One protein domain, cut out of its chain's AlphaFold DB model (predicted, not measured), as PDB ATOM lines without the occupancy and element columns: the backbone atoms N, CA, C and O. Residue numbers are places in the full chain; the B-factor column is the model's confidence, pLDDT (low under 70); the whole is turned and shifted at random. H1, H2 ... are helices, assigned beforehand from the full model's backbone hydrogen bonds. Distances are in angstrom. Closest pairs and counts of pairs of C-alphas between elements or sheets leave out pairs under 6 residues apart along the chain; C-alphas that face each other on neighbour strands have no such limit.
ATOM      1  N   LEU A   2     -21.343  -6.534  70.476       66.62
ATOM      2  CA  LEU A   2     -21.109  -6.384  69.031       66.62
ATOM      3  C   LEU A   2     -22.263  -6.875  68.127       66.62
ATOM      4  O   LEU A   2     -22.660  -6.173  67.208       66.62
ATOM      5  N   LYS A   3     -22.889  -8.020  68.440       62.22
ATOM      6  CA  LYS A   3     -24.041  -8.552  67.677       62.22
ATOM      7  C   LYS A   3     -25.286  -7.648  67.705       62.22
ATOM      8  O   LYS A   3     -26.016  -7.602  66.724       62.22
ATOM      9  N   ARG A   4     -25.520  -6.914  68.803       70.62
ATOM     10  CA  ARG A   4     -26.630  -5.945  68.901       70.62
ATOM     11  C   ARG A   4     -26.326  -4.681  68.099       70.62
ATOM     12  O   ARG A   4     -27.214  -4.170  67.436       70.62
ATOM     13  N   LEU A   5     -25.070  -4.233  68.102       71.50
ATOM     14  CA  LEU A   5     -24.630  -3.080  67.316       71.50
ATOM     15  C   LEU A   5     -24.748  -3.347  65.806       71.50
ATOM     16  O   LEU A   5     -25.284  -2.515  65.086       71.50
ATOM     17  N   VAL A   6     -24.334  -4.536  65.357       76.50
ATOM     18  CA  VAL A   6     -24.468  -4.975  63.955       76.50
ATOM     19  C   VAL A   6     -25.937  -5.111  63.544       76.50
ATOM     20  O   VAL A   6     -26.309  -4.749  62.435       76.50
ATOM     21  N   PHE A   7     -26.802  -5.588  64.442       79.38
ATOM     22  CA  PHE A   7     -28.236  -5.653  64.166       79.38
ATOM     23  C   PHE A   7     -28.844  -4.253  63.980       79.38
ATOM     24  O   PHE A   7     -29.566  -4.019  63.016       79.38
ATOM     25  N   PHE A   8     -28.499  -3.303  64.853       77.50
ATOM     26  CA  PHE A   8     -28.972  -1.922  64.739       77.50
ATOM     27  C   PHE A   8     -28.473  -1.231  63.464       77.50
ATOM     28  O   PHE A   8     -29.260  -0.559  62.802       77.50
ATOM     29  N   THR A   9     -27.210  -1.417  63.071       76.50
ATOM     30  CA  THR A   9     -26.687  -0.809  61.837       76.50
ATOM     31  C   THR A   9     -27.343  -1.379  60.582       76.50
ATOM     32  O   THR A   9     -27.654  -0.616  59.671       76.50
ATOM     33  N   ILE A  10     -27.625  -2.685  60.543       79.69
ATOM     34  CA  ILE A  10     -28.338  -3.314  59.422       79.69
ATOM     35  C   ILE A  10     -29.776  -2.788  59.328       79.69
ATOM     36  O   ILE A  10     -30.222  -2.421  58.243       79.69
ATOM     37  N   VAL A  11     -30.492  -2.686  60.452       80.62
ATOM     38  CA  VAL A  11     -31.870  -2.165  60.473       80.62
ATOM     39  C   VAL A  11     -31.923  -0.708  59.997       80.62
ATOM     40  O   VAL A  11     -32.763  -0.368  59.165       80.62
ATOM     41  N   PHE A  12     -30.998   0.140  60.453       76.25
ATOM     42  CA  PHE A  12     -30.925   1.535  60.006       76.25
ATOM     43  C   PHE A  12     -30.518   1.672  58.531       76.25
ATOM     44  O   PHE A  12     -31.060   2.524  57.830       76.25
ATOM     45  N   ALA A  13     -29.618   0.820  58.031       76.62
ATOM     46  CA  ALA A  13     -29.226   0.823  56.622       76.62
ATOM     47  C   ALA A  13     -30.389   0.428  55.694       76.62
ATOM     48  O   ALA A  13     -30.607   1.069  54.666       76.62
ATOM     49  N   VAL A  14     -31.177  -0.583  56.073       76.25
ATOM     50  CA  VAL A  14     -32.364  -1.010  55.312       76.25
ATOM     51  C   VAL A  14     -33.465   0.055  55.359       76.25
ATOM     52  O   VAL A  14     -34.073   0.352  54.330       76.25
ATOM     53  N   ALA A  15     -33.681   0.692  56.515       71.00
ATOM     54  CA  ALA A  15     -34.634   1.795  56.644       71.00
ATOM     55  C   ALA A  15     -34.245   3.014  55.784       71.00
ATOM     56  O   ALA A  15     -35.111   3.630  55.167       71.00
ATOM     57  N   GLY A  16     -32.950   3.334  55.683       68.94
ATOM     58  CA  GLY A  16     -32.452   4.408  54.820       68.94
ATOM     59  C   GLY A  16     -32.664   4.142  53.325       68.94
ATOM     60  O   GLY A  16     -32.958   5.068  52.571       68.94
ATOM     61  N   TRP A  17     -32.586   2.879  52.893       64.25
ATOM     62  CA  TRP A  17     -32.778   2.502  51.486       64.25
ATOM     63  C   TRP A  17     -34.237   2.654  51.026       64.25
ATOM     64  O   TRP A  17     -34.487   3.028  49.882       64.25
ATOM     65  N   LEU A  18     -35.206   2.432  51.922       60.84
ATOM     66  CA  LEU A  18     -36.639   2.572  51.624       60.84
ATOM     67  C   LEU A  18     -37.086   4.030  51.413       60.84
ATOM     68  O   LEU A  18     -38.147   4.262  50.839       60.84
ATOM     69  N   LEU A  19     -36.288   5.013  51.842       60.44
ATOM     70  CA  LEU A  19     -36.598   6.438  51.676       60.44
ATOM     71  C   LEU A  19     -36.090   7.020  50.349       60.44
ATOM     72  O   LEU A  19     -36.467   8.134  49.978       60.44
ATOM     73  N   VAL A  20     -35.274   6.275  49.595       60.00
ATOM     74  CA  VAL A  20     -34.836   6.685  48.257       60.00
ATOM     75  C   VAL A  20     -35.971   6.410  47.277       60.00
ATOM     76  O   VAL A  20     -36.034   5.374  46.626       60.00
ATOM     77  N   SER A  21     -36.896   7.361  47.181       55.03
ATOM     78  CA  SER A  21     -37.906   7.366  46.127       55.03
ATOM     79  C   SER A  21     -37.203   7.662  44.797       55.03
ATOM     80  O   SER A  21     -36.742   8.796  44.611       55.03
ATOM     81  N   PRO A  22     -37.093   6.719  43.839       55.25
ATOM     82  CA  PRO A  22     -36.778   7.121  42.478       55.25
ATOM     83  C   PRO A  22     -37.893   8.072  42.044       55.25
ATOM     84  O   PRO A  22     -39.065   7.818  42.314       55.25
ATOM     85  N   SER A  23     -37.542   9.194  41.420       56.22
ATOM     86  CA  SER A  23     -38.516  10.126  40.851       56.22
ATOM     87  C   SER A  23     -39.387   9.378  39.828       56.22
ATOM     88  O   SER A  23     -39.054   9.297  38.646       56.22
ATOM     89  N   MET A  24     -40.501   8.797  40.285       54.53
ATOM     90  CA  MET A  24     -41.462   8.034  39.474       54.53
ATOM     91  C   MET A  24     -42.244   8.942  38.512       54.53
ATOM     92  O   MET A  24     -43.079   8.491  37.738       54.53
ATOM     93  N   ALA A  25     -41.930  10.237  38.513       61.88
ATOM     94  CA  ALA A  25     -42.615  11.273  37.767       61.88
ATOM     95  C   ALA A  25     -42.335  11.280  36.251       61.88
ATOM     96  O   ALA A  25     -42.843  12.144  35.551       61.88
ATOM     97  N   THR A  26     -41.534  10.372  35.693       67.31
ATOM     98  CA  THR A  26     -41.053  10.545  34.307       67.31
ATOM     99  C   THR A  26     -41.803   9.738  33.252       67.31
ATOM    100  O   THR A  26     -42.032  10.262  32.169       67.31
ATOM    101  N   LYS A  27     -42.237   8.496  33.520       74.00
ATOM    102  CA  LYS A  27     -42.904   7.672  32.484       74.00
ATOM    103  C   LYS A  27     -44.424   7.777  32.497       74.00
ATOM    104  O   LYS A  27     -45.033   7.868  31.437       74.00
ATOM    105  N   GLU A  28     -45.041   7.762  33.670       79.94
ATOM    106  CA  GLU A  28     -46.504   7.821  33.785       79.94
ATOM    107  C   GLU A  28     -47.043   9.209  33.439       79.94
ATOM    108  O   GLU A  28     -48.006   9.323  32.688       79.94
ATOM    109  N   ILE A  29     -46.365  10.266  33.895       80.81
ATOM    110  CA  ILE A  29     -46.723  11.649  33.553       80.81
ATOM    111  C   ILE A  29     -46.505  11.906  32.061       80.81
ATOM    112  O   ILE A  29     -47.380  12.472  31.416       80.81
ATOM    113  N   ALA A  30     -45.396  11.430  31.481       77.88
ATOM    114  CA  ALA A  30     -45.175  11.547  30.040       77.88
ATOM    115  C   ALA A  30     -46.268  10.833  29.227       77.88
ATOM    116  O   ALA A  30     -46.722  11.366  28.219       77.88
ATOM    117  N   LYS A  31     -46.736   9.659  29.678       82.25
ATOM    118  CA  LYS A  31     -47.860   8.945  29.049       82.25
ATOM    119  C   LYS A  31     -49.194   9.672  29.203       82.25
ATOM    120  O   LYS A  31     -49.976   9.660  28.258       82.25
ATOM    121  N   LYS A  32     -49.457  10.257  30.375       85.88
ATOM    122  CA  LYS A  32     -50.688  11.001  30.670       85.88
ATOM    123  C   LYS A  32     -50.774  12.275  29.834       85.88
ATOM    124  O   LYS A  32     -51.788  12.518  29.196       85.88
ATOM    125  N   GLU A  33     -49.711  13.070  29.845       86.25
ATOM    126  CA  GLU A  33     -49.714  14.394  29.226       86.25
ATOM    127  C   GLU A  33     -49.406  14.331  27.725       86.25
ATOM    128  O   GLU A  33     -49.876  15.176  26.971       86.25
ATOM    129  N   GLN A  34     -48.622  13.341  27.274       86.81
ATOM    130  CA  GLN A  34     -48.188  13.181  25.877       86.81
ATOM    131  C   GLN A  34     -47.531  14.445  25.286       86.81
ATOM    132  O   GLN A  34     -47.603  14.716  24.087       86.81
ATOM    133  N   LYS A  35     -46.880  15.242  26.138       86.69
ATOM    134  CA  LYS A  35     -46.195  16.487  25.766       86.69
ATOM    135  C   LYS A  35     -44.697  16.243  25.577       86.69
ATOM    136  O   LYS A  35     -44.129  15.292  26.111       86.69
ATOM    137  N   SER A  36     -44.045  17.142  24.838       87.94
ATOM    138  CA  SER A  36     -42.581  17.161  24.722       87.94
ATOM    139  C   SER A  36     -41.927  17.324  26.097       87.94
ATOM    140  O   SER A  36     -42.444  18.046  26.947       87.94
ATOM    141  N   CYS A  37     -40.746  16.738  26.305       86.75
ATOM    142  CA  CYS A  37     -39.963  16.949  27.527       86.75
ATOM    143  C   CYS A  37     -39.720  18.440  27.804       86.75
ATOM    144  O   CYS A  37     -39.777  18.868  28.953       86.75
ATOM    145  N   LEU A  38     -39.529  19.242  26.750       89.56
ATOM    146  CA  LEU A  38     -39.323  20.693  26.845       89.56
ATOM    147  C   LEU A  38     -40.578  21.458  27.289       89.56
ATOM    148  O   LEU A  38     -40.513  22.649  27.582       89.56
ATOM    149  N   THR A  39     -41.739  20.799  27.335       90.38
ATOM    150  CA  THR A  39     -42.938  21.389  27.928       90.38
ATOM    151  C   THR A  39     -42.731  21.627  29.414       90.38
ATOM    152  O   THR A  39     -43.068  22.709  29.868       90.38
ATOM    153  N   CYS A  40     -42.120  20.692  30.144       90.88
ATOM    154  CA  CYS A  40     -41.894  20.827  31.586       90.88
ATOM    155  C   CYS A  40     -40.435  21.138  31.938       90.88
ATOM    156  O   CYS A  40     -40.183  21.730  32.983       90.88
ATOM    157  N   HIS A  41     -39.482  20.758  31.088       90.00
ATOM    158  CA  HIS A  41     -38.054  20.931  31.335       90.00
ATOM    159  C   HIS A  41     -37.455  22.076  30.528       90.00
ATOM    160  O   HIS A  41     -37.884  22.362  29.410       90.00
ATOM    161  N   VAL A  42     -36.426  22.711  31.088       91.69
ATOM    162  CA  VAL A  42     -35.650  23.742  30.379       91.69
ATOM    163  C   VAL A  42     -34.870  23.116  29.219       91.69
ATOM    164  O   VAL A  42     -34.851  23.656  28.114       91.69
ATOM    165  N   LYS A  43     -34.275  21.940  29.451       88.69
ATOM    166  CA  LYS A  43     -33.561  21.146  28.445       88.69
ATOM    167  C   LYS A  43     -33.945  19.678  28.530       88.69
ATOM    168  O   LYS A  43     -34.327  19.162  29.578       88.69
ATOM    169  N   ASN A  44     -33.833  18.990  27.400       82.25
ATOM    170  CA  ASN A  44     -34.185  17.581  27.317       82.25
ATOM    171  C   ASN A  44     -33.182  16.731  28.120       82.25
ATOM    172  O   ASN A  44     -31.977  16.868  27.933       82.25
ATOM    173  N   GLY A  45     -33.676  15.860  29.001       75.06
ATOM    174  CA  GLY A  45     -32.839  15.007  29.856       75.06
ATOM    175  C   GLY A  45     -32.321  15.664  31.143       75.06
ATOM    176  O   GLY A  45     -31.755  14.965  31.983       75.06
ATOM    177  N   GLU A  46     -32.548  16.964  31.348       80.44
ATOM    178  CA  GLU A  46     -32.212  17.641  32.604       80.44
ATOM    179  C   GLU A  46     -33.381  17.599  33.593       80.44
ATOM    180  O   GLU A  46     -34.543  17.541  33.209       80.44
ATOM    181  N   LYS A  47     -33.077  17.631  34.896       83.31
ATOM    182  CA  LYS A  47     -34.096  17.660  35.962       83.31
ATOM    183  C   LYS A  47     -34.674  19.055  36.201       83.31
ATOM    184  O   LYS A  47     -35.662  19.174  36.920       83.31
ATOM    185  N   GLU A  48     -34.055  20.083  35.631       90.56
ATOM    186  CA  GLU A  48     -34.475  21.470  35.782       90.56
ATOM    187  C   GLU A  48     -35.834  21.688  35.111       90.56
ATOM    188  O   GLU A  48     -36.040  21.310  33.950       90.56
ATOM    189  N   LEU A  49     -36.772  22.249  35.870       90.06
ATOM    190  CA  LEU A  49     -38.133  22.513  35.427       90.06
ATOM    191  C   LEU A  49     -38.273  23.977  35.020       90.06
ATOM    192  O   LEU A  49     -37.704  24.873  35.635       90.06
ATOM    193  N   ASN A  50     -39.060  24.208  33.979       92.44
ATOM    194  CA  ASN A  50     -39.500  25.543  33.604       92.44
ATOM    195  C   ASN A  50     -40.787  25.914  34.372       92.44
ATOM    196  O   ASN A  50     -41.285  25.145  35.194       92.44
ATOM    197  N   GLU A  51     -41.377  27.072  34.065       95.00
ATOM    198  CA  GLU A  51     -42.621  27.532  34.705       95.00
ATOM    199  C   GLU A  51     -43.777  26.523  34.616       95.00
ATOM    200  O   GLU A  51     -44.525  26.350  35.578       95.00
ATOM    201  N   ALA A  52     -43.927  25.834  33.481       92.50
ATOM    202  CA  ALA A  52     -44.971  24.829  33.304       92.50
ATOM    203  C   ALA A  52     -44.669  23.559  34.110       92.50
ATOM    204  O   ALA A  52     -45.575  22.962  34.688       92.50
ATOM    205  N   GLY A  53     -43.395  23.165  34.188       91.69
ATOM    206  CA  GLY A  53     -42.947  22.056  35.021       91.69
ATOM    207  C   GLY A  53     -43.181  22.311  36.510       91.69
ATOM    208  O   GLY A  53     -43.711  21.443  37.204       91.69
ATOM    209  N   GLU A  54     -42.865  23.512  36.997       92.50
ATOM    210  CA  GLU A  54     -43.148  23.914  38.380       92.50
ATOM    211  C   GLU A  54     -44.660  24.013  38.643       92.50
ATOM    212  O   GLU A  54     -45.143  23.533  39.673       92.50
ATOM    213  N   TYR A  55     -45.445  24.523  37.685       93.25
ATOM    214  CA  TYR A  55     -46.907  24.507  37.779       93.25
ATOM    215  C   TYR A  55     -47.455  23.082  37.883       93.25
ATOM    216  O   TYR A  55     -48.275  22.802  38.759       93.25
ATOM    217  N   TYR A  56     -46.979  22.160  37.045       91.38
ATOM    218  CA  TYR A  56     -47.389  20.758  37.096       91.38
ATOM    219  C   TYR A  56     -46.988  20.099  38.413       91.38
ATOM    220  O   TYR A  56     -47.738  19.313  38.989       91.38
ATOM    221  N   LYS A  57     -45.799  20.407  38.931       88.50
ATOM    222  CA  LYS A  57     -45.325  19.865  40.205       88.50
ATOM    223  C   LYS A  57     -46.266  20.229  41.353       88.50
ATOM    224  O   LYS A  57     -46.529  19.352  42.184       88.50
ATOM    225  N   ALA A  58     -46.793  21.457  41.351       90.62
ATOM    226  CA  ALA A  58     -47.763  21.953  42.323       90.62
ATOM    227  C   ALA A  58     -49.194  21.435  42.082       90.62
ATOM    228  O   ALA A  58     -49.844  20.998  43.025       90.62
ATOM    229  N   ASN A  59     -49.674  21.439  40.834       91.31
ATOM    230  CA  ASN A  59     -51.088  21.201  40.505       91.31
ATOM    231  C   ASN A  59     -51.388  19.780  39.998       91.31
ATOM    232  O   ASN A  59     -52.546  19.397  39.875       91.31
ATOM    233  N   LYS A  60     -50.356  18.987  39.679       89.50
ATOM    234  CA  LYS A  60     -50.435  17.645  39.061       89.50
ATOM    235  C   LYS A  60     -51.221  17.592  37.740       89.50
ATOM    236  O   LYS A  60     -51.635  16.516  37.299       89.50
TER     237      LYS A  60
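What this domain is: This is residues 2 to 60 of the 69 residues of an uncharacterized protein of Acidobacteria bacterium (UniProt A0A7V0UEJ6). A long helix, H1, sticks out like a handle from a small compact head, and an extended link joins the two. The head has three short helices, of which H3 and H4 pack together while H2 is set to one side of them. The printed part has 59 residues, all helix in class, with four named helices in the order H1, H2, H3, H4 and no named strand. The whole is extended, with a radius of gyration of the C-alphas of 18.3 A, and its outline is a rod of 54 by 20 by 20 A, with the free-standing residues 2 to 24 making most of the length.

Where its parts are: H1, residues 2 to 18, begins with C-alpha 2 at (-21.109, -6.384, 69.031) and is 25.0 A long, ending with C-alpha 18 at (-36.639, 2.572, 51.624). H2, residues 27 to 33, is 10.1 A long. H3, residues 37 to 40, is 5.9 A long. H4, residues 51 to 59, is 12.1 A long and ends with C-alpha 59 at (-51.088, 21.201, 40.505).

How they stand to each other: H1 touches no helix and is apart from H2, H3 and H4. H2 and H3 are close but not clearly touching; their closest C-alphas, those of Ala 30 and Cys 37, are 7.9 A apart. H3 and H4 touch, with the C-alphas of Cys 40 and Gly 53 closest at 3.8 A. H2 and H4 are apart. In H1, H2 and H4 every O i to N i+4 pair is within hydrogen-bond range; H3 is too short for such a pair.

The domain as a whole: The farthest C-alphas, those of Leu 2 and Lys 35, are 55.0 A apart. Without residues 2 to 24, the body of 36 residues spans 20 by 20 by 13 A. The printed part has no cut; the link from H2 to H3 is tight, the other two are short, and no link is long. The mean pLDDT of the printed part is 79.2, with residues 2 to 3 and 16 to 26 under 70.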